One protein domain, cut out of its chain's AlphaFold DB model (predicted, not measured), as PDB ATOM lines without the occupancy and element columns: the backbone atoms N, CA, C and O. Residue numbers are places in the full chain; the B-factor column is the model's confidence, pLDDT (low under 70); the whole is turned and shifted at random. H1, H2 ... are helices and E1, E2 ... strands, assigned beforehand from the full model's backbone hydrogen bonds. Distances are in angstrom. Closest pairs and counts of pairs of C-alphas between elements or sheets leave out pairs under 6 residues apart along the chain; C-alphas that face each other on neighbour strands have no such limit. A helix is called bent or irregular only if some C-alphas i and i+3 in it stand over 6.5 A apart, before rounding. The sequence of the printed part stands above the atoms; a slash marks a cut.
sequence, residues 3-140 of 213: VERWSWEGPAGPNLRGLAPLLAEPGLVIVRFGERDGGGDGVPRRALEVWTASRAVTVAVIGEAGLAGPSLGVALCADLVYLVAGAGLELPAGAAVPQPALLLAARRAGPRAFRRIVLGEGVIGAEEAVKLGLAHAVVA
ATOM      1  N   VAL A   3      29.077   1.114  21.565       89.94
ATOM      2  CA  VAL A   3      28.836   2.547  21.378       89.94
ATOM      3  C   VAL A   3      30.012   3.126  20.614       89.94
ATOM      4  O   VAL A   3      31.145   3.017  21.060       89.94
ATOM      5  N   GLU A   4      29.717   3.753  19.487       91.00
ATOM      6  CA  GLU A   4      30.688   4.402  18.620       91.00
ATOM      7  C   GLU A   4      30.327   5.870  18.438       91.00
ATOM      8  O   GLU A   4      29.156   6.266  18.482       91.00
ATOM      9  N   ARG A   5      31.344   6.687  18.183       87.88
ATOM     10  CA  ARG A   5      31.157   8.075  17.768       87.88
ATOM     11  C   ARG A   5      31.444   8.180  16.281       87.88
ATOM     12  O   ARG A   5      32.455   7.679  15.798       87.88
ATOM     13  N   TRP A   6      30.554   8.839  15.553       83.56
ATOM     14  CA  TRP A   6      30.803   9.172  14.162       83.56
ATOM     15  C   TRP A   6      31.958  10.177  14.091       83.56
ATOM     16  O   TRP A   6      31.847  11.281  14.623       83.56
ATOM     17  N   SER A   7      33.077   9.782  13.479       70.44
ATOM     18  CA  SER A   7      34.198  10.687  13.214       70.44
ATOM     19  C   SER A   7      33.938  11.473  11.931       70.44
ATOM     20  O   SER A   7      33.548  10.891  10.925       70.44
ATOM     21  N   TRP A   8      34.164  12.781  11.946       64.44
ATOM     22  CA  TRP A   8      34.064  13.651  10.767       64.44
ATOM     23  C   TRP A   8      35.393  13.768  10.005       64.44
ATOM     24  O   TRP A   8      35.446  14.361   8.928       64.44
ATOM     25  N   GLU A   9      36.478  13.185  10.530       54.72
ATOM     26  CA  GLU A   9      37.804  13.197   9.904       54.72
ATOM     27  C   GLU A   9      37.856  12.219   8.711       54.72
ATOM     28  O   GLU A   9      38.538  11.195   8.724       54.72
ATOM     29  N   GLY A  10      37.087  12.510   7.658       57.00
ATOM     30  CA  GLY A  10      37.092  11.773   6.397       57.00
ATOM     31  C   GLY A  10      35.718  11.662   5.727       57.00
ATOM     32  O   GLY A  10      34.686  11.955   6.329       57.00
ATOM     33  N   PRO A  11      35.668  11.220   4.454       64.69
ATOM     34  CA  PRO A  11      34.399  11.012   3.775       64.69
ATOM     35  C   PRO A  11      33.560   9.945   4.496       64.69
ATOM     36  O   PRO A  11      34.082   8.973   5.045       64.69
ATOM     37  N   ALA A  12      32.235  10.070   4.424       67.25
ATOM     38  CA  ALA A  12      31.306   9.163   5.100       67.25
ATOM     39  C   ALA A  12      31.462   7.676   4.687       67.25
ATOM     40  O   ALA A  12      31.131   6.774   5.455       67.25
ATOM     41  N   GLY A  13      32.013   7.392   3.499       65.88
ATOM     42  CA  GLY A  13      32.326   6.031   3.043       65.88
ATOM     43  C   GLY A  13      33.376   5.303   3.905       65.88
ATOM     44  O   GLY A  13      33.101   4.201   4.379       65.88
ATOM     45  N   PRO A  14      34.584   5.861   4.106       68.88
ATOM     46  CA  PRO A  14      35.550   5.366   5.089       68.88
ATOM     47  C   PRO A  14      34.992   5.122   6.494       68.88
ATOM     48  O   PRO A  14      35.241   4.044   7.029       68.88
ATOM     49  N   ASN A  15      34.189   6.039   7.043       77.19
ATOM     50  CA  ASN A  15      33.579   5.857   8.367       77.19
ATOM     51  C   ASN A  15      32.689   4.613   8.423       77.19
ATOM     52  O   ASN A  15      32.820   3.785   9.321       77.19
ATOM     53  N   LEU A  16      31.849   4.414   7.402       81.06
ATOM     54  CA  LEU A  16      31.025   3.208   7.288       81.06
ATOM     55  C   LEU A  16      31.858   1.927   7.199       81.06
ATOM     56  O   LEU A  16      31.493   0.918   7.796       81.06
ATOM     57  N   ARG A  17      32.991   1.955   6.486       80.88
ATOM     58  CA  ARG A  17      33.905   0.802   6.431       80.88
ATOM     59  C   ARG A  17      34.551   0.511   7.782       80.88
ATOM     60  O   ARG A  17      34.716  -0.662   8.102       80.88
ATOM     61  N   GLY A  18      34.861   1.539   8.570       84.31
ATOM     62  CA  GLY A  18      35.356   1.383   9.940       84.31
ATOM     63  C   GLY A  18      34.363   0.659  10.853       84.31
ATOM     64  O   GLY A  18      34.768  -0.150  11.679       84.31
ATOM     65  N   LEU A  19      33.058   0.863  10.640       86.75
ATOM     66  CA  LEU A  19      32.003   0.188  11.402       86.75
ATOM     67  C   LEU A  19      31.744  -1.262  10.955       86.75
ATOM     68  O   LEU A  19      31.085  -2.009  11.676       86.75
ATOM     69  N   ALA A  20      32.245  -1.689   9.790       87.94
ATOM     70  CA  ALA A  20      31.923  -2.996   9.212       87.94
ATOM     71  C   ALA A  20      32.157  -4.193  10.162       87.94
ATOM     72  O   ALA A  20      31.264  -5.039  10.241       87.94
ATOM     73  N   PRO A  21      33.264  -4.274  10.934       89.38
ATOM     74  CA  PRO A  21      33.472  -5.372  11.882       89.38
ATOM     75  C   PRO A  21      32.425  -5.408  13.002       89.38
ATOM     76  O   PRO A  21      32.035  -6.478  13.460       89.38
ATOM     77  N   LEU A  22      31.939  -4.242  13.436       88.56
ATOM     78  CA  LEU A  22      30.924  -4.132  14.486       88.56
ATOM     79  C   LEU A  22      29.538  -4.531  13.975       88.56
ATOM     80  O   LEU A  22      28.735  -5.090  14.712       88.56
ATOM     81  N   LEU A  23      29.280  -4.237  12.704       90.56
ATOM     82  CA  LEU A  23      28.002  -4.439  12.032       90.56
ATOM     83  C   LEU A  23      27.841  -5.852  11.448       90.56
ATOM     84  O   LEU A  23      26.736  -6.198  11.018       90.56
ATOM     85  N   ALA A  24      28.914  -6.648  11.415       89.88
ATOM     86  CA  ALA A  24      28.923  -8.023  10.917       89.88
ATOM     87  C   ALA A  24      28.363  -9.046  11.922       89.88
ATOM     88  O   ALA A  24      27.951 -10.136  11.514       89.88
ATOM     89  N   GLU A  25      28.292  -8.697  13.207       87.69
ATOM     90  CA  GLU A  25      27.788  -9.584  14.256       87.69
ATOM     91  C   GLU A  25      26.402  -9.166  14.766       87.69
ATOM     92  O   GLU A  25      26.080  -7.974  14.769       87.69
ATOM     93  N   PRO A  26      25.551 -10.118  15.201       85.88
ATOM     94  CA  PRO A  26      24.311  -9.798  15.895       85.88
ATOM     95  C   PRO A  26      24.588  -9.010  17.175       85.88
ATOM     96  O   PRO A  26      25.486  -9.332  17.951       85.88
ATOM     97  N   GLY A  27      23.794  -7.977  17.422       87.62
ATOM     98  CA  GLY A  27      23.974  -7.117  18.581       87.62
ATOM     99  C   GLY A  27      23.288  -5.775  18.408       87.62
ATOM    100  O   GLY A  27      22.541  -5.562  17.456       87.62
ATOM    101  N   LEU A  28      23.563  -4.867  19.339       89.12
ATOM    102  CA  LEU A  28      23.113  -3.480  19.289       89.12
ATOM    103  C   LEU A  28      24.334  -2.573  19.137       89.12
ATOM    104  O   LEU A  28      25.224  -2.608  19.997       89.12
ATOM    105  N   VAL A  29      24.359  -1.783  18.064       92.69
ATOM    106  CA  VAL A  29      25.414  -0.804  17.775       92.69
ATOM    107  C   VAL A  29      24.798   0.587  17.779       92.69
ATOM    108  O   VAL A  29      23.939   0.900  16.955       92.69
ATOM    109  N   ILE A  30      25.238   1.410  18.724       94.00
ATOM    110  CA  ILE A  30      24.820   2.801  18.875       94.00
ATOM    111  C   ILE A  30      25.892   3.676  18.245       94.00
ATOM    112  O   ILE A  30      27.059   3.567  18.604       94.00
ATOM    113  N   VAL A  31      25.495   4.548  17.326       94.31
ATOM    114  CA  VAL A  31      26.377   5.528  16.697       94.31
ATOM    115  C   VAL A  31      25.889   6.923  17.050       94.31
ATOM    116  O   VAL A  31      24.763   7.308  16.726       94.31
ATOM    117  N   ARG A  32      26.756   7.676  17.726       93.75
ATOM    118  CA  ARG A  32      26.526   9.075  18.089       93.75
ATOM    119  C   ARG A  32      27.034   9.975  16.978       93.75
ATOM    120  O   ARG A  32      28.230  10.002  16.694       93.75
ATOM    121  N   PHE A  33      26.114  10.690  16.352       91.25
ATOM    122  CA  PHE A  33      26.393  11.698  15.345       91.25
ATOM    123  C   PHE A  33      26.514  13.045  16.055       91.25
ATOM    124  O   PHE A  33      25.527  13.572  16.575       91.25
ATOM    125  N   GLY A  34      27.741  13.560  16.111       73.94
ATOM    126  CA  GLY A  34      28.064  14.860  16.691       73.94
ATOM    127  C   GLY A  34      28.622  15.815  15.638       73.94
ATOM    128  O   GLY A  34      29.293  15.371  14.714       73.94
ATOM    129  N   GLU A  35      28.348  17.105  15.848       65.12
ATOM    130  CA  GLU A  35      28.701  18.267  15.015       65.12
ATOM    131  C   GLU A  35      28.214  18.279  13.551       65.12
ATOM    132  O   GLU A  35      28.020  17.269  12.878       65.12
ATOM    133  N   ARG A  36      27.947  19.502  13.075       58.25
ATOM    134  CA  ARG A  36      27.397  19.807  11.751       58.25
ATOM    135  C   ARG A  36      28.454  19.614  10.664       58.25
ATOM    136  O   ARG A  36      29.250  20.513  10.411       58.25
ATOM    137  N   ASP A  37      28.376  18.503   9.940       58.09
ATOM    138  CA  ASP A  37      29.100  18.347   8.677       58.09
ATOM    139  C   ASP A  37      28.406  19.132   7.552       58.09
ATOM    140  O   ASP A  37      27.394  18.711   6.990       58.09
ATOM    141  N   GLY A  38      28.981  20.283   7.197       49.41
ATOM    142  CA  GLY A  38      28.567  21.098   6.050       49.41
ATOM    143  C   GLY A  38      29.129  20.639   4.695       49.41
ATOM    144  O   GLY A  38      28.886  21.311   3.693       49.41
ATOM    145  N   GLY A  39      29.890  19.538   4.616       55.12
ATOM    146  CA  GLY A  39      30.548  19.148   3.364       55.12
ATOM    147  C   GLY A  39      31.113  17.728   3.319       55.12
ATOM    148  O   GLY A  39      31.569  17.186   4.318       55.12
ATOM    149  N   GLY A  40      31.080  17.131   2.124       61.69
ATOM    150  CA  GLY A  40      31.626  15.809   1.820       61.69
ATOM    151  C   GLY A  40      30.962  15.188   0.589       61.69
ATOM    152  O   GLY A  40      29.818  15.515   0.257       61.69
ATOM    153  N   ASP A  41      31.668  14.279  -0.086       64.06
ATOM    154  CA  ASP A  41      31.093  13.509  -1.190       64.06
ATOM    155  C   ASP A  41      29.902  12.674  -0.698       64.06
ATOM    156  O   ASP A  41      29.899  12.139   0.415       64.06
ATOM    157  N   GLY A  42      28.868  12.553  -1.533       69.94
ATOM    158  CA  GLY A  42      27.702  11.738  -1.203       69.94
ATOM    159  C   GLY A  42      28.071  10.277  -0.956       69.94
ATOM    160  O   GLY A  42      28.972   9.733  -1.592       69.94
ATOM    161  N   VAL A  43      27.353   9.615  -0.045       77.50
ATOM    162  CA  VAL A  43      27.592   8.197   0.267       77.50
ATOM    163  C   VAL A  43      27.081   7.322  -0.882       77.50
ATOM    164  O   VAL A  43      25.868   7.281  -1.122       77.50
ATOM    165  N   PRO A  44      27.953   6.574  -1.587       79.50
ATOM    166  CA  PRO A  44      27.499   5.638  -2.604       79.50
ATOM    167  C   PRO A  44      26.642   4.545  -1.966       79.50
ATOM    168  O   PRO A  44      26.959   4.053  -0.883       79.50
ATOM    169  N   ARG A  45      25.608   4.083  -2.676       80.44
ATOM    170  CA  ARG A  45      24.700   3.029  -2.189       80.44
ATOM    171  C   ARG A  45      25.441   1.798  -1.653       80.44
ATOM    172  O   ARG A  45      25.086   1.295  -0.598       80.44
ATOM    173  N   ARG A  46      26.508   1.370  -2.333       82.50
ATOM    174  CA  ARG A  46      27.331   0.222  -1.919       82.50
ATOM    175  C   ARG A  46      28.054   0.435  -0.585       82.50
ATOM    176  O   ARG A  46      28.254  -0.515   0.155       82.50
ATOM    177  N   ALA A  47      28.455   1.667  -0.263       83.75
ATOM    178  CA  ALA A  47      29.031   1.965   1.047       83.75
ATOM    179  C   ALA A  47      27.947   1.950   2.137       83.75
ATOM    180  O   ALA A  47      28.180   1.435   3.226       83.75
ATOM    181  N   LEU A  48      26.745   2.443   1.813       87.75
ATOM    182  CA  LEU A  48      25.588   2.426   2.711       87.75
ATOM    183  C   LEU A  48      25.098   1.004   3.038       87.75
ATOM    184  O   LEU A  48      24.530   0.794   4.103       87.75
ATOM    185  N   GLU A  49      25.340   0.017   2.171       88.38
ATOM    186  CA  GLU A  49      24.943  -1.379   2.411       88.38
ATOM    187  C   GLU A  49      25.530  -1.955   3.701       88.38
ATOM    188  O   GLU A  49      24.829  -2.691   4.389       88.38
ATOM    189  N   VAL A  50      26.746  -1.555   4.094       88.62
ATOM    190  CA  VAL A  50      27.345  -1.953   5.382       88.62
ATOM    191  C   VAL A  50      26.435  -1.575   6.558       88.62
ATOM    192  O   VAL A  50      26.308  -2.326   7.520       88.62
ATOM    193  N   TRP A  51      25.753  -0.435   6.448       90.31
ATOM    194  CA  TRP A  51      24.808   0.069   7.438       90.31
ATOM    195  C   TRP A  51      23.428  -0.582   7.306       90.31
ATOM    196  O   TRP A  51      22.889  -1.139   8.260       90.31
ATOM    197  N   THR A  52      22.848  -0.553   6.102       89.94
ATOM    198  CA  THR A  52      21.452  -0.966   5.877       89.94
ATOM    199  C   THR A  52      21.245  -2.474   5.756       89.94
ATOM    200  O   THR A  52      20.101  -2.920   5.790       89.94
ATOM    201  N   ALA A  53      22.319  -3.246   5.587       88.62
ATOM    202  CA  ALA A  53      22.320  -4.709   5.578       88.62
ATOM    203  C   ALA A  53      23.128  -5.294   6.755       88.62
ATOM    204  O   ALA A  53      23.545  -6.448   6.711       88.62
ATOM    205  N   SER A  54      23.353  -4.498   7.808       91.19
ATOM    206  CA  SER A  54      24.030  -4.945   9.028       91.19
ATOM    207  C   SER A  54      23.286  -6.093   9.722       91.19
ATOM    208  O   SER A  54      22.052  -6.113   9.745       91.19
ATOM    209  N   ARG A  55      24.052  -7.003  10.342       88.88
ATOM    210  CA  ARG A  55      23.550  -8.040  11.256       88.88
ATOM    211  C   ARG A  55      23.291  -7.512  12.666       88.88
ATOM    212  O   ARG A  55      22.520  -8.141  13.392       88.88
ATOM    213  N   ALA A  56      23.831  -6.349  13.023       90.19
ATOM    214  CA  ALA A  56      23.506  -5.618  14.241       90.19
ATOM    215  C   ALA A  56      22.281  -4.712  14.041       90.19
ATOM    216  O   ALA A  56      22.004  -4.226  12.943       90.19
ATOM    217  N   VAL A  57      21.496  -4.526  15.098       91.12
ATOM    218  CA  VAL A  57      20.474  -3.479  15.154       91.12
ATOM    219  C   VAL A  57      21.208  -2.156  15.320       91.12
ATOM    220  O   VAL A  57      21.982  -1.989  16.269       91.12
ATOM    221  N   THR A  58      20.998  -1.235  14.384       93.75
ATOM    222  CA  THR A  58      21.692   0.052  14.371       93.75
ATOM    223  C   THR A  58      20.846   1.142  15.004       93.75
ATOM    224  O   THR A  58      19.668   1.311  14.688       93.75
ATOM    225  N   VAL A  59      21.464   1.912  15.894       94.75
ATOM    226  CA  VAL A  59      20.841   3.052  16.564       94.75
ATOM    227  C   VAL A  59      21.635   4.299  16.214       94.75
ATOM    228  O   VAL A  59      22.830   4.360  16.489       94.75
ATOM    229  N   ALA A  60      20.983   5.296  15.629       96.19
ATOM    230  CA  ALA A  60      21.551   6.623  15.449       96.19
ATOM    231  C   ALA A  60      21.068   7.552  16.563       96.19
ATOM    232  O   ALA A  60      19.867   7.648  16.823       96.19
ATOM    233  N   VAL A  61      22.003   8.261  17.189       96.38
ATOM    234  CA  VAL A  61      21.714   9.343  18.137       96.38
ATOM    235  C   VAL A  61      22.281  10.626  17.560       96.38
ATOM    236  O   VAL A  61      23.482  10.700  17.313       96.38
ATOM    237  N   ILE A  62      21.426  11.612  17.311       95.69
ATOM    238  CA  ILE A  62      21.822  12.903  16.742       95.69
ATOM    239  C   ILE A  62      21.851  13.934  17.866       95.69
ATOM    240  O   ILE A  62      20.819  14.185  18.495       95.69
ATOM    241  N   GLY A  63      23.030  14.504  18.120       94.19
ATOM    242  CA  GLY A  63      23.249  15.484  19.183       94.19
ATOM    243  C   GLY A  63      22.568  16.835  18.937       94.19
ATOM    244  O   GLY A  63      22.084  17.124  17.841       94.19
ATOM    245  N   GLU A  64      22.573  17.694  19.959       92.12
ATOM    246  CA  GLU A  64      21.918  19.017  19.952       92.12
ATOM    247  C   GLU A  64      22.395  19.923  18.803       92.12
ATOM    248  O   GLU A  64      21.610  20.687  18.245       92.12
ATOM    249  N   ALA A  65      23.655  19.782  18.377       90.31
ATOM    250  CA  ALA A  65      24.217  20.517  17.241       90.31
ATOM    251  C   ALA A  65      23.475  20.262  15.912       90.31
ATOM    252  O   ALA A  65      23.621  21.042  14.968       90.31
ATOM    253  N   GLY A  66      22.675  19.194  15.833       91.56
ATOM    254  CA  GLY A  66      21.976  18.785  14.627       91.56
ATOM    255  C   GLY A  66      22.877  18.053  13.635       91.56
ATOM    256  O   GLY A  66      24.013  17.694  13.938       91.56
ATOM    257  N   LEU A  67      22.342  17.801  12.440       91.69
ATOM    258  CA  LEU A  67      23.030  17.047  11.395       91.69
ATOM    259  C   LEU A  67      22.641  17.545  10.000       91.69
ATOM    260  O   LEU A  67      21.484  17.889   9.748       91.69
ATOM    261  N   ALA A  68      23.610  17.544   9.091       88.88
ATOM    262  CA  ALA A  68      23.471  17.988   7.709       88.88
ATOM    263  C   ALA A  68      24.231  17.040   6.763       88.88
ATOM    264  O   ALA A  68      24.895  16.097   7.196       88.88
ATOM    265  N   GLY A  69      24.123  17.277   5.455       86.12
ATOM    266  CA  GLY A  69      25.003  16.644   4.471       86.12
ATOM    267  C   GLY A  69      24.876  15.110   4.367       86.12
ATOM    268  O   GLY A  69      23.803  14.546   4.599       86.12
ATOM    269  N   PRO A  70      25.951  14.405   3.960       84.12
ATOM    270  CA  PRO A  70      25.908  12.959   3.728       84.12
ATOM    271  C   PRO A  70      25.623  12.114   4.971       84.12
ATOM    272  O   PRO A  70      24.965  11.073   4.871       84.12
ATOM    273  N   SER A  71      26.090  12.552   6.140       87.69
ATOM    274  CA  SER A  71      25.883  11.855   7.413       87.69
ATOM    275  C   SER A  71      24.412  11.865   7.834       87.69
ATOM    276  O   SER A  71      23.950  10.869   8.391       87.69
ATOM    277  N   LEU A  72      23.637  12.895   7.464       91.56
ATOM    278  CA  LEU A  72      22.189  12.932   7.690       91.56
ATOM    279  C   LEU A  72      21.478  11.719   7.076       91.56
ATOM    280  O   LEU A  72      20.701  11.038   7.743       91.56
ATOM    281  N   GLY A  73      21.767  11.407   5.811       92.00
ATOM    282  CA  GLY A  73      21.169  10.252   5.142       92.00
ATOM    283  C   GLY A  73      21.574   8.916   5.774       92.00
ATOM    284  O   GLY A  73      20.761   7.994   5.819       92.00
ATOM    285  N   VAL A  74      22.807   8.810   6.283       92.19
ATOM    286  CA  VAL A  74      23.298   7.611   6.984       92.19
ATOM    287  C   VAL A  74      22.579   7.432   8.320       92.19
ATOM    288  O   VAL A  74      22.020   6.362   8.563       92.19
ATOM    289  N   ALA A  75      22.536   8.479   9.148       94.62
ATOM    290  CA  ALA A  75      21.886   8.452  10.454       94.62
ATOM    291  C   ALA A  75      20.408   8.058  10.334       94.62
ATOM    292  O   ALA A  75      19.954   7.134  11.004       94.62
ATOM    293  N   LEU A  76      19.679   8.672   9.397       95.56
ATOM    294  CA  LEU A  76      18.262   8.375   9.169       95.56
ATOM    295  C   LEU A  76      18.004   6.993   8.537       95.56
ATOM    296  O   LEU A  76      16.859   6.552   8.458       95.56
ATOM    297  N   CYS A  77      19.045   6.298   8.069       94.75
ATOM    298  CA  CYS A  77      18.943   4.918   7.586       94.75
ATOM    299  C   CYS A  77      19.132   3.861   8.687       94.75
ATOM    300  O   CYS A  77      19.073   2.672   8.358       94.75
ATOM    301  N   ALA A  78      19.384   4.268   9.937       94.94
ATOM    302  CA  ALA A  78      19.455   3.367  11.087       94.94
ATOM    303  C   ALA A  78      18.113   2.666  11.359       94.94
ATOM    304  O   ALA A  78      17.069   3.116  10.888       94.94
ATOM    305  N   ASP A  79      18.136   1.576  12.130       93.50
ATOM    306  CA  ASP A  79      16.899   0.907  12.557       93.50
ATOM    307  C   ASP A  79      16.130   1.755  13.573       93.50
ATOM    308  O   ASP A  79      14.913   1.880  13.476       93.50
ATOM    309  N   LEU A  80      16.849   2.372  14.515       94.06
ATOM    310  CA  LEU A  80      16.313   3.323  15.483       94.06
ATOM    311  C   LEU A  80      17.037   4.661  15.352       94.06
ATOM    312  O   LEU A  80      18.252   4.711  15.182       94.06
ATOM    313  N   VAL A  81      16.283   5.750  15.462       97.12
ATOM    314  CA  VAL A  81      16.796   7.119  15.326       97.12
ATOM    315  C   VAL A  81      16.268   7.947  16.485       97.12
ATOM    316  O   VAL A  81      15.053   8.104  16.624       97.12
ATOM    317  N   TYR A  82      17.177   8.491  17.285       97.81
ATOM    318  CA  TYR A  82      16.881   9.386  18.396       97.81
ATOM    319  C   TYR A  82      17.527  10.744  18.160       97.81
ATOM    320  O   TYR A  82      18.655  10.830  17.671       97.81
ATOM    321  N   LEU A  83      16.810  11.805  18.516       97.25
ATOM    322  CA  LEU A  83      17.328  13.166  18.462       97.25
ATOM    323  C   LEU A  83      17.398  13.725  19.870       97.25
ATOM    324  O   LEU A  83      16.422  13.648  20.610       97.25
ATOM    325  N   VAL A  84      18.531  14.316  20.226       96.06
ATOM    326  CA  VAL A  84      18.629  15.116  21.445       96.06
ATOM    327  C   VAL A  84      17.721  16.341  21.306       96.06
ATOM    328  O   VAL A  84      17.550  16.886  20.212       96.06
ATOM    329  N   ALA A  85      17.099  16.761  22.407       95.12
ATOM    330  CA  ALA A  85      16.303  17.981  22.442       95.12
ATOM    331  C   ALA A  85      17.090  19.167  21.849       95.12
ATOM    332  O   ALA A  85      18.259  19.364  22.159       95.12
ATOM    333  N   GLY A  86      16.455  19.933  20.961       92.50
ATOM    334  CA  GLY A  86      17.103  21.043  20.247       92.50
ATOM    335  C   GLY A  86      17.805  20.662  18.938       92.50
ATOM    336  O   GLY A  86      18.076  21.553  18.136       92.50
ATOM    337  N   ALA A  87      18.008  19.370  18.653       94.81
ATOM    338  CA  ALA A  87      18.621  18.935  17.402       94.81
ATOM    339  C   ALA A  87      17.793  19.338  16.165       94.81
ATOM    340  O   ALA A  87      16.559  19.238  16.138       94.81
ATOM    341  N   GLY A  88      18.501  19.750  15.113       95.00
ATOM    342  CA  GLY A  88      17.937  20.091  13.808       95.00
ATOM    343  C   GLY A  88      18.497  19.221  12.684       95.00
ATOM    344  O   GLY A  88      19.692  18.936  12.649       95.00
ATOM    345  N   LEU A  89      17.640  18.815  11.746       95.00
ATOM    346  CA  LEU A  89      18.029  18.098  10.531       95.00
ATOM    347  C   LEU A  89      18.001  19.064   9.348       95.00
ATOM    348  O   LEU A  89      16.931  19.524   8.944       95.00
ATOM    349  N   GLU A  90      19.166  19.391   8.810       92.81
ATOM    350  CA  GLU A  90      19.295  20.378   7.742       92.81
ATOM    351  C   GLU A  90      19.089  19.731   6.375       92.81
ATOM    352  O   GLU A  90      19.828  18.832   5.962       92.81
ATOM    353  N   LEU A  91      18.053  20.178   5.674       91.44
ATOM    354  CA  LEU A  91      17.750  19.701   4.338       91.44
ATOM    355  C   LEU A  91      18.637  20.386   3.295       91.44
ATOM    356  O   LEU A  91      18.990  21.556   3.464       91.44
ATOM    357  N   PRO A  92      18.945  19.698   2.181       85.38
ATOM    358  CA  PRO A  92      19.553  20.336   1.021       85.38
ATOM    359  C   PRO A  92      18.732  21.556   0.578       85.38
ATOM    360  O   PRO A  92      17.505  21.488   0.534       85.38
ATOM    361  N   ALA A  93      19.407  22.654   0.245       79.50
ATOM    362  CA  ALA A  93      18.780  23.889  -0.227       79.50
ATOM    363  C   ALA A  93      19.169  24.201  -1.681       79.50
ATOM    364  O   ALA A  93      20.233  23.791  -2.162       79.50
ATOM    365  N   GLY A  94      18.325  24.963  -2.381       74.50
ATOM    366  CA  GLY A  94      18.545  25.382  -3.761       74.50
ATOM    367  C   GLY A  94      18.400  24.235  -4.767       74.50
ATOM    368  O   GLY A  94      17.576  23.339  -4.617       74.50
ATOM    369  N   ALA A  95      19.221  24.243  -5.822       65.00
ATOM    370  CA  ALA A  95      19.199  23.214  -6.871       65.00
ATOM    371  C   ALA A  95      19.917  21.900  -6.480       65.00
ATOM    372  O   ALA A  95      20.178  21.055  -7.341       65.00
ATOM    373  N   ALA A  96      20.283  21.729  -5.205       77.31
ATOM    374  CA  ALA A  96      20.990  20.547  -4.734       77.31
ATOM    375  C   ALA A  96      20.060  19.327  -4.718       77.31
ATOM    376  O   ALA A  96      19.043  19.299  -4.028       77.31
ATOM    377  N   VAL A  97      20.428  18.282  -5.461       76.44
ATOM    378  CA  VAL A  97      19.674  17.023  -5.473       76.44
ATOM    379  C   VAL A  97      19.873  16.304  -4.131       76.44
ATOM    380  O   VAL A  97      21.024  16.057  -3.753       76.44
ATOM    381  N   PRO A  98      18.796  15.916  -3.416       84.12
ATOM    382  CA  PRO A  98      18.923  15.133  -2.196       84.12
ATOM    383  C   PRO A  98      19.695  13.837  -2.435       84.12
ATOM    384  O   PRO A  98      19.472  13.119  -3.412       84.12
ATOM    385  N   GLN A  99      20.604  13.516  -1.518       85.19
ATOM    386  CA  GLN A  99      21.465  12.352  -1.674       85.19
ATOM    387  C   GLN A  99      20.669  11.034  -1.607       85.19
ATOM    388  O   GLN A  99      19.671  10.955  -0.883       85.19
ATOM    389  N   PRO A 100      21.115   9.956  -2.285       87.81
ATOM    390  CA  PRO A 100      20.388   8.684  -2.319       87.81
ATOM    391  C   PRO A 100      20.047   8.099  -0.940       87.81
ATOM    392  O   PRO A 100      18.960   7.551  -0.767       87.81
ATOM    393  N   ALA A 101      20.944   8.233   0.045       89.75
ATOM    394  CA  ALA A 101      20.705   7.777   1.417       89.75
ATOM    395  C   ALA A 101      19.547   8.542   2.084       89.75
ATOM    396  O   ALA A 101      18.664   7.939   2.690       89.75
ATOM    397  N   LEU A 102      19.497   9.864   1.893       91.69
ATOM    398  CA  LEU A 102      18.425  10.709   2.414       91.69
ATOM    399  C   LEU A 102      17.079  10.385   1.745       91.69
ATOM    400  O   LEU A 102      16.065  10.277   2.427       91.69
ATOM    401  N   LEU A 103      17.067  10.143   0.430       92.19
ATOM    402  CA  LEU A 103      15.863   9.704  -0.290       92.19
ATOM    403  C   LEU A 103      15.368   8.326   0.177       92.19
ATOM    404  O   LEU A 103      14.158   8.107   0.277       92.19
ATOM    405  N   LEU A 104      16.283   7.396   0.473       91.50
ATOM    406  CA  LEU A 104      15.944   6.083   1.025       91.50
ATOM    407  C   LEU A 104      15.285   6.217   2.401       91.50
ATOM    408  O   LEU A 104      14.220   5.638   2.621       91.50
ATOM    409  N   ALA A 105      15.886   7.002   3.296       93.62
ATOM    410  CA  ALA A 105      15.331   7.277   4.616       93.62
ATOM    411  C   ALA A 105      13.947   7.937   4.523       93.62
ATOM    412  O   ALA A 105      12.983   7.467   5.124       93.62
ATOM    413  N   ALA A 106      13.811   8.958   3.674       94.31
ATOM    414  CA  ALA A 106      12.552   9.657   3.454       94.31
ATOM    415  C   ALA A 106      11.443   8.719   2.950       94.31
ATOM    416  O   ALA A 106      10.290   8.817   3.370       94.31
ATOM    417  N   ARG A 107      11.786   7.776   2.061       93.25
ATOM    418  CA  ARG A 107      10.839   6.783   1.539       93.25
ATOM    419  C   ARG A 107      10.383   5.810   2.625       93.25
ATOM    420  O   ARG A 107       9.213   5.437   2.623       93.25
ATOM    421  N   ARG A 108      11.283   5.409   3.529       91.75
ATOM    422  CA  ARG A 108      10.966   4.539   4.675       91.75
ATOM    423  C   ARG A 108      10.058   5.238   5.689       91.75
ATOM    424  O   ARG A 108       9.116   4.617   6.161       91.75
ATOM    425  N   ALA A 109      10.289   6.526   5.945       95.12
ATOM    426  CA  ALA A 109       9.454   7.350   6.823       95.12
ATOM    427  C   ALA A 109       8.054   7.644   6.236       95.12
ATOM    428  O   ALA A 109       7.099   7.917   6.960       95.12
ATOM    429  N   GLY A 110       7.907   7.554   4.911       95.88
ATOM    430  CA  GLY A 110       6.621   7.589   4.221       95.88
ATOM    431  C   GLY A 110       6.347   8.888   3.450       95.88
ATOM    432  O   GLY A 110       7.188   9.785   3.374       95.88
ATOM    433  N   PRO A 111       5.155   9.020   2.835       96.62
ATOM    434  CA  PRO A 111       4.899  10.055   1.828       96.62
ATOM    435  C   PRO A 111       5.037  11.497   2.329       96.62
ATOM    436  O   PRO A 111       5.409  12.381   1.558       96.62
ATOM    437  N   ARG A 112       4.733  11.752   3.610       96.94
ATOM    438  CA  ARG A 112       4.848  13.089   4.215       96.94
ATOM    439  C   ARG A 112       6.311  13.500   4.374       96.94
ATOM    440  O   ARG A 112       6.679  14.569   3.893       96.94
ATOM    441  N   ALA A 113       7.134  12.632   4.960       96.31
ATOM    442  CA  ALA A 113       8.575  12.840   5.069       96.31
ATOM    443  C   ALA A 113       9.230  12.977   3.691       96.31
ATOM    444  O   ALA A 113      10.007  13.901   3.467       96.31
ATOM    445  N   PHE A 114       8.852  12.117   2.739       95.81
ATOM    446  CA  PHE A 114       9.365  12.175   1.373       95.81
ATOM    447  C   PHE A 114       9.112  13.530   0.710       95.81
ATOM    448  O   PHE A 114      10.038  14.141   0.189       95.81
ATOM    449  N   ARG A 115       7.882  14.056   0.791       94.81
ATOM    450  CA  ARG A 115       7.570  15.398   0.275       94.81
ATOM    451  C   ARG A 115       8.323  16.495   1.024       94.81
ATOM    452  O   ARG A 115       8.834  17.398   0.373       94.81
ATOM    453  N   ARG A 116       8.418  16.409   2.357       94.56
ATOM    454  CA  ARG A 116       9.135  17.396   3.182       94.56
ATOM    455  C   ARG A 116      10.615  17.499   2.811       94.56
ATOM    456  O   ARG A 116      11.132  18.609   2.794       94.56
ATOM    457  N   ILE A 117      11.256  16.366   2.517       93.06
ATOM    458  CA  ILE A 117      12.676  16.275   2.150       93.06
ATOM    459  C   ILE A 117      12.925  16.662   0.688       93.06
ATOM    460  O   ILE A 117      13.925  17.300   0.396       93.06
ATOM    461  N   VAL A 118      12.053  16.249  -0.238       91.00
ATOM    462  CA  VAL A 118      12.278  16.454  -1.682       91.00
ATOM    463  C   VAL A 118      11.862  17.846  -2.151       91.00
ATOM    464  O   VAL A 118      12.463  18.372  -3.080       91.00
ATOM    465  N   LEU A 119      10.810  18.415  -1.559       90.62
ATOM    466  CA  LEU A 119      10.217  19.686  -1.996       90.62
ATOM    467  C   LEU A 119      10.424  20.823  -0.993       90.62
ATOM    468  O   LEU A 119      10.028  21.952  -1.269       90.62
ATOM    469  N   GLY A 120      10.941  20.514   0.193       90.44
ATOM    470  CA  GLY A 120      11.180  21.490   1.243       90.44
ATOM    471  C   GLY A 120      12.657  21.813   1.386       90.44
ATOM    472  O   GLY A 120      13.520  21.048   0.974       90.44
ATOM    473  N   GLU A 121      12.923  22.929   2.050       89.94
ATOM    474  CA  GLU A 121      14.263  23.380   2.417       89.94
ATOM    475  C   GLU A 121      14.306  23.666   3.930       89.94
ATOM    476  O   GLU A 121      13.313  23.474   4.653       89.94
ATOM    477  N   GLY A 122      15.459  24.123   4.415       92.50
ATOM    478  CA  GLY A 122      15.648  24.559   5.796       92.50
ATOM    479  C   GLY A 122      15.845  23.408   6.779       92.50
ATOM    480  O   GLY A 122      16.330  22.337   6.425       92.50
ATOM    481  N   VAL A 123      15.481  23.644   8.039       95.31
ATOM    482  CA  VAL A 123      15.735  22.712   9.145       95.31
ATOM    483  C   VAL A 123      14.434  22.036   9.575       95.31
ATOM    484  O   VAL A 123      13.423  22.708   9.777       95.31
ATOM    485  N   ILE A 124      14.458  20.712   9.723       97.25
ATOM    486  CA  ILE A 124      13.415  19.943  10.414       97.25
ATOM    487  C   ILE A 124      13.827  19.835  11.883       97.25
ATOM    488  O   ILE A 124      14.867  19.255  12.194       97.25
ATOM    489  N   GLY A 125      13.027  20.397  12.789       97.75
ATOM    490  CA  GLY A 125      13.278  20.289  14.230       97.75
ATOM    491  C   GLY A 125      12.956  18.896  14.779       97.75
ATOM    492  O   GLY A 125      12.177  18.154  14.177       97.75
ATOM    493  N   ALA A 126      13.498  18.550  15.948       97.50
ATOM    494  CA  ALA A 126      13.363  17.208  16.519       97.50
ATOM    495  C   ALA A 126      11.914  16.699  16.652       97.50
ATOM    496  O   ALA A 126      11.596  15.593  16.215       97.50
ATOM    497  N   GLU A 127      11.004  17.535  17.151       98.12
ATOM    498  CA  GLU A 127       9.583  17.183  17.281       98.12
ATOM    499  C   GLU A 127       8.884  16.989  15.927       98.12
ATOM    500  O   GLU A 127       7.993  16.150  15.773       98.12
ATOM    501  N   GLU A 128       9.272  17.770  14.916       98.12
ATOM    502  CA  GLU A 128       8.765  17.606  13.554       98.12
ATOM    503  C   GLU A 128       9.293  16.301  12.943       98.12
ATOM    504  O   GLU A 128       8.522  15.562  12.331       98.12
ATOM    505  N   ALA A 129      10.570  15.973  13.162       98.25
ATOM    506  CA  ALA A 129      11.183  14.740  12.677       98.25
ATOM    507  C   ALA A 129      10.456  13.492  13.208       98.25
ATOM    508  O   ALA A 129      10.185  12.571  12.432       98.25
ATOM    509  N   VAL A 130      10.057  13.487  14.487       98.25
ATOM    510  CA  VAL A 130       9.242  12.407  15.072       98.25
ATOM    511  C   VAL A 130       7.862  12.339  14.413       98.25
ATOM    512  O   VAL A 130       7.444  11.276  13.957       98.25
ATOM    513  N   LYS A 131       7.163  13.473  14.263       98.19
ATOM    514  CA  LYS A 131       5.837  13.526  13.607       98.19
ATOM    515  C   LYS A 131       5.864  13.066  12.149       98.19
ATOM    516  O   LYS A 131       4.859  12.566  11.640       98.19
ATOM    517  N   LEU A 132       6.986  13.270  11.466       97.88
ATOM    518  CA  LEU A 132       7.204  12.834  10.089       97.88
ATOM    519  C   LEU A 132       7.620  11.362   9.979       97.88
ATOM    520  O   LEU A 132       7.620  10.843   8.866       97.88
ATOM    521  N   GLY A 133       7.959  10.695  11.086       97.38
ATOM    522  CA  GLY A 133       8.475   9.324  11.087       97.38
ATOM    523  C   GLY A 133       9.947   9.212  10.675       97.38
ATOM    524  O   GLY A 133      10.405   8.122  10.345       97.38
ATOM    525  N   LEU A 134      10.689  10.324  10.667       97.88
ATOM    526  CA  LEU A 134      12.143  10.336  10.451       97.88
ATOM    527  C   LEU A 134      12.908   9.926  11.717       97.88
ATOM    528  O   LEU A 134      14.062   9.514  11.637       97.88
ATOM    529  N   ALA A 135      12.262  10.048  12.876       97.81
ATOM    530  CA  ALA A 135      12.816   9.748  14.183       97.81
ATOM    531  C   ALA A 135      11.810   9.012  15.065       97.81
ATOM    532  O   ALA A 135      10.602   9.158  14.893       97.81
ATOM    533  N   HIS A 136      12.320   8.249  16.027       96.44
ATOM    534  CA  HIS A 136      11.511   7.447  16.941       96.44
ATOM    535  C   HIS A 136      11.141   8.219  18.206       96.44
ATOM    536  O   HIS A 136      10.012   8.108  18.677       96.44
ATOM    537  N   ALA A 137      12.073   9.002  18.754       97.06
ATOM    538  CA  ALA A 137      11.814   9.847  19.913       97.06
ATOM    539  C   ALA A 137      12.814  11.003  20.010       97.06
ATOM    540  O   ALA A 137      13.934  10.927  19.490       97.06
ATOM    541  N   VAL A 138      12.396  12.041  20.732       97.75
ATOM    542  CA  VAL A 138      13.291  13.064  21.273       97.75
ATOM    543  C   VAL A 138      13.772  12.597  22.649       97.75
ATOM    544  O   VAL A 138      12.968  12.128  23.456       97.75
ATOM    545  N   VAL A 139      15.073  12.692  22.905       96.50
ATOM    546  CA  VAL A 139      15.720  12.282  24.160       96.50
ATOM    547  C   VAL A 139      16.385  13.476  24.843       96.50
ATOM    548  O   VAL A 139      16.753  14.454  24.190       96.50
ATOM    549  N   ALA A 140      16.538  13.411  26.166       93.62
ATOM    550  CA  ALA A 140      17.138  14.497  26.947       93.62
ATOM    551  C   ALA A 140      18.653  14.638  26.714       93.62
ATOM    552  O   ALA A 140      19.199  15.728  26.844       93.62
TER     553      ALA A 140
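This is residues 3 to 140 of the 213 residues of a protein of Acidobacteria bacterium (UniProt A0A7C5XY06). A strongly twisted sheet of five parallel strands, in the order E1, E2, E3, E4, E7, makes one wall, and the six helices gather over one of its faces. H3 sits in the middle between this wall and H4, which folds back into H5; H1 grazes the wall at E1, E2 and E3 and has H2 packed on it, while H6 and the small antiparallel sheet of E5 and E6 lie toward the E4 and E7 end. The printed part has 138 residues with six named helices and seven named strands, in the order E1 H1 E2 H2 E3 H3 E4 E5 H4 H5 E6 H6 E7. The class is mixed; the whole is compact and rounded, with a radius of gyration of the C-alphas of 13.6 A and spans of 37 by 32 by 27 A.

E1, residues 3 to 5, is parallel to E2, residues 27 to 33, with N 4 and O 30 within hydrogen-bond range at 2.8 A. H1, residues 12 to 23, only grazes the sheet with residues 15 to 23; it is irregular, with C-alphas 18 and 21 7.3 A apart. H1 touches H2, residues 45 to 52, the closest C-alphas being those of Gly 13 and Ala 47, 5.6 A. E3, residues 56 to 62, is parallel to E2, with N 31 and O 59 at 2.8 A. H3, residues 69 to 75, is on the sheet at a height of 10.5 A, over E3 and, only just, with 3 C-alphas, over E2. E4, residues 80 to 84, is parallel to E3, with N 60 and O 80 at 2.8 A. These form three strand-helix-strand units, parallel neighbour strands with a helix between: E1, H1, E2; E2, H2, E3; and E3, H3, E4, each with a right-handed crossover. H4, residues 100 to 109, touches H3, with the C-alphas of Gly 73 and Leu 102 closest at 3.9 A. H4 and H5, residues 111 to 119, form a helical hairpin, closest at the C-alphas of Ala 106 and Phe 114, 4.6 A. E5, residues 88 to 90, is antiparallel to E6, residues 123 to 125, with N 89 and O 124 at 2.8 A. H6, residues 126 to 131, is on the same face as H3, at a height of 8.4 A. E7, residues 137 to 139, is parallel to E4, with N 139 and O 83 at 2.8 A. Every O i to N i+4 pair is within hydrogen-bond range in H4, H5 and H6, against 6 of 8 in H1, 2 of 4 in H2 and 2 of 3 in H3.

E1 begins at C-alpha 3 (28.836, 2.547, 21.378), and E7 ends at C-alpha 139 (15.720, 12.282, 24.160). From first to last C-alpha, H1 measures 15.6 A, E2 19.2 A, E3 18.8 A and H4 14.3 A.

The C-alphas farthest apart, those of Pro 26 and Gly 94, are 40.7 A apart. The printed part has no cut, and the link from E2 to H2, 11 residues, is long. The mean pLDDT of the printed part is 87.6; residues 8 to 14, 35 to 42 and 95 are under 70.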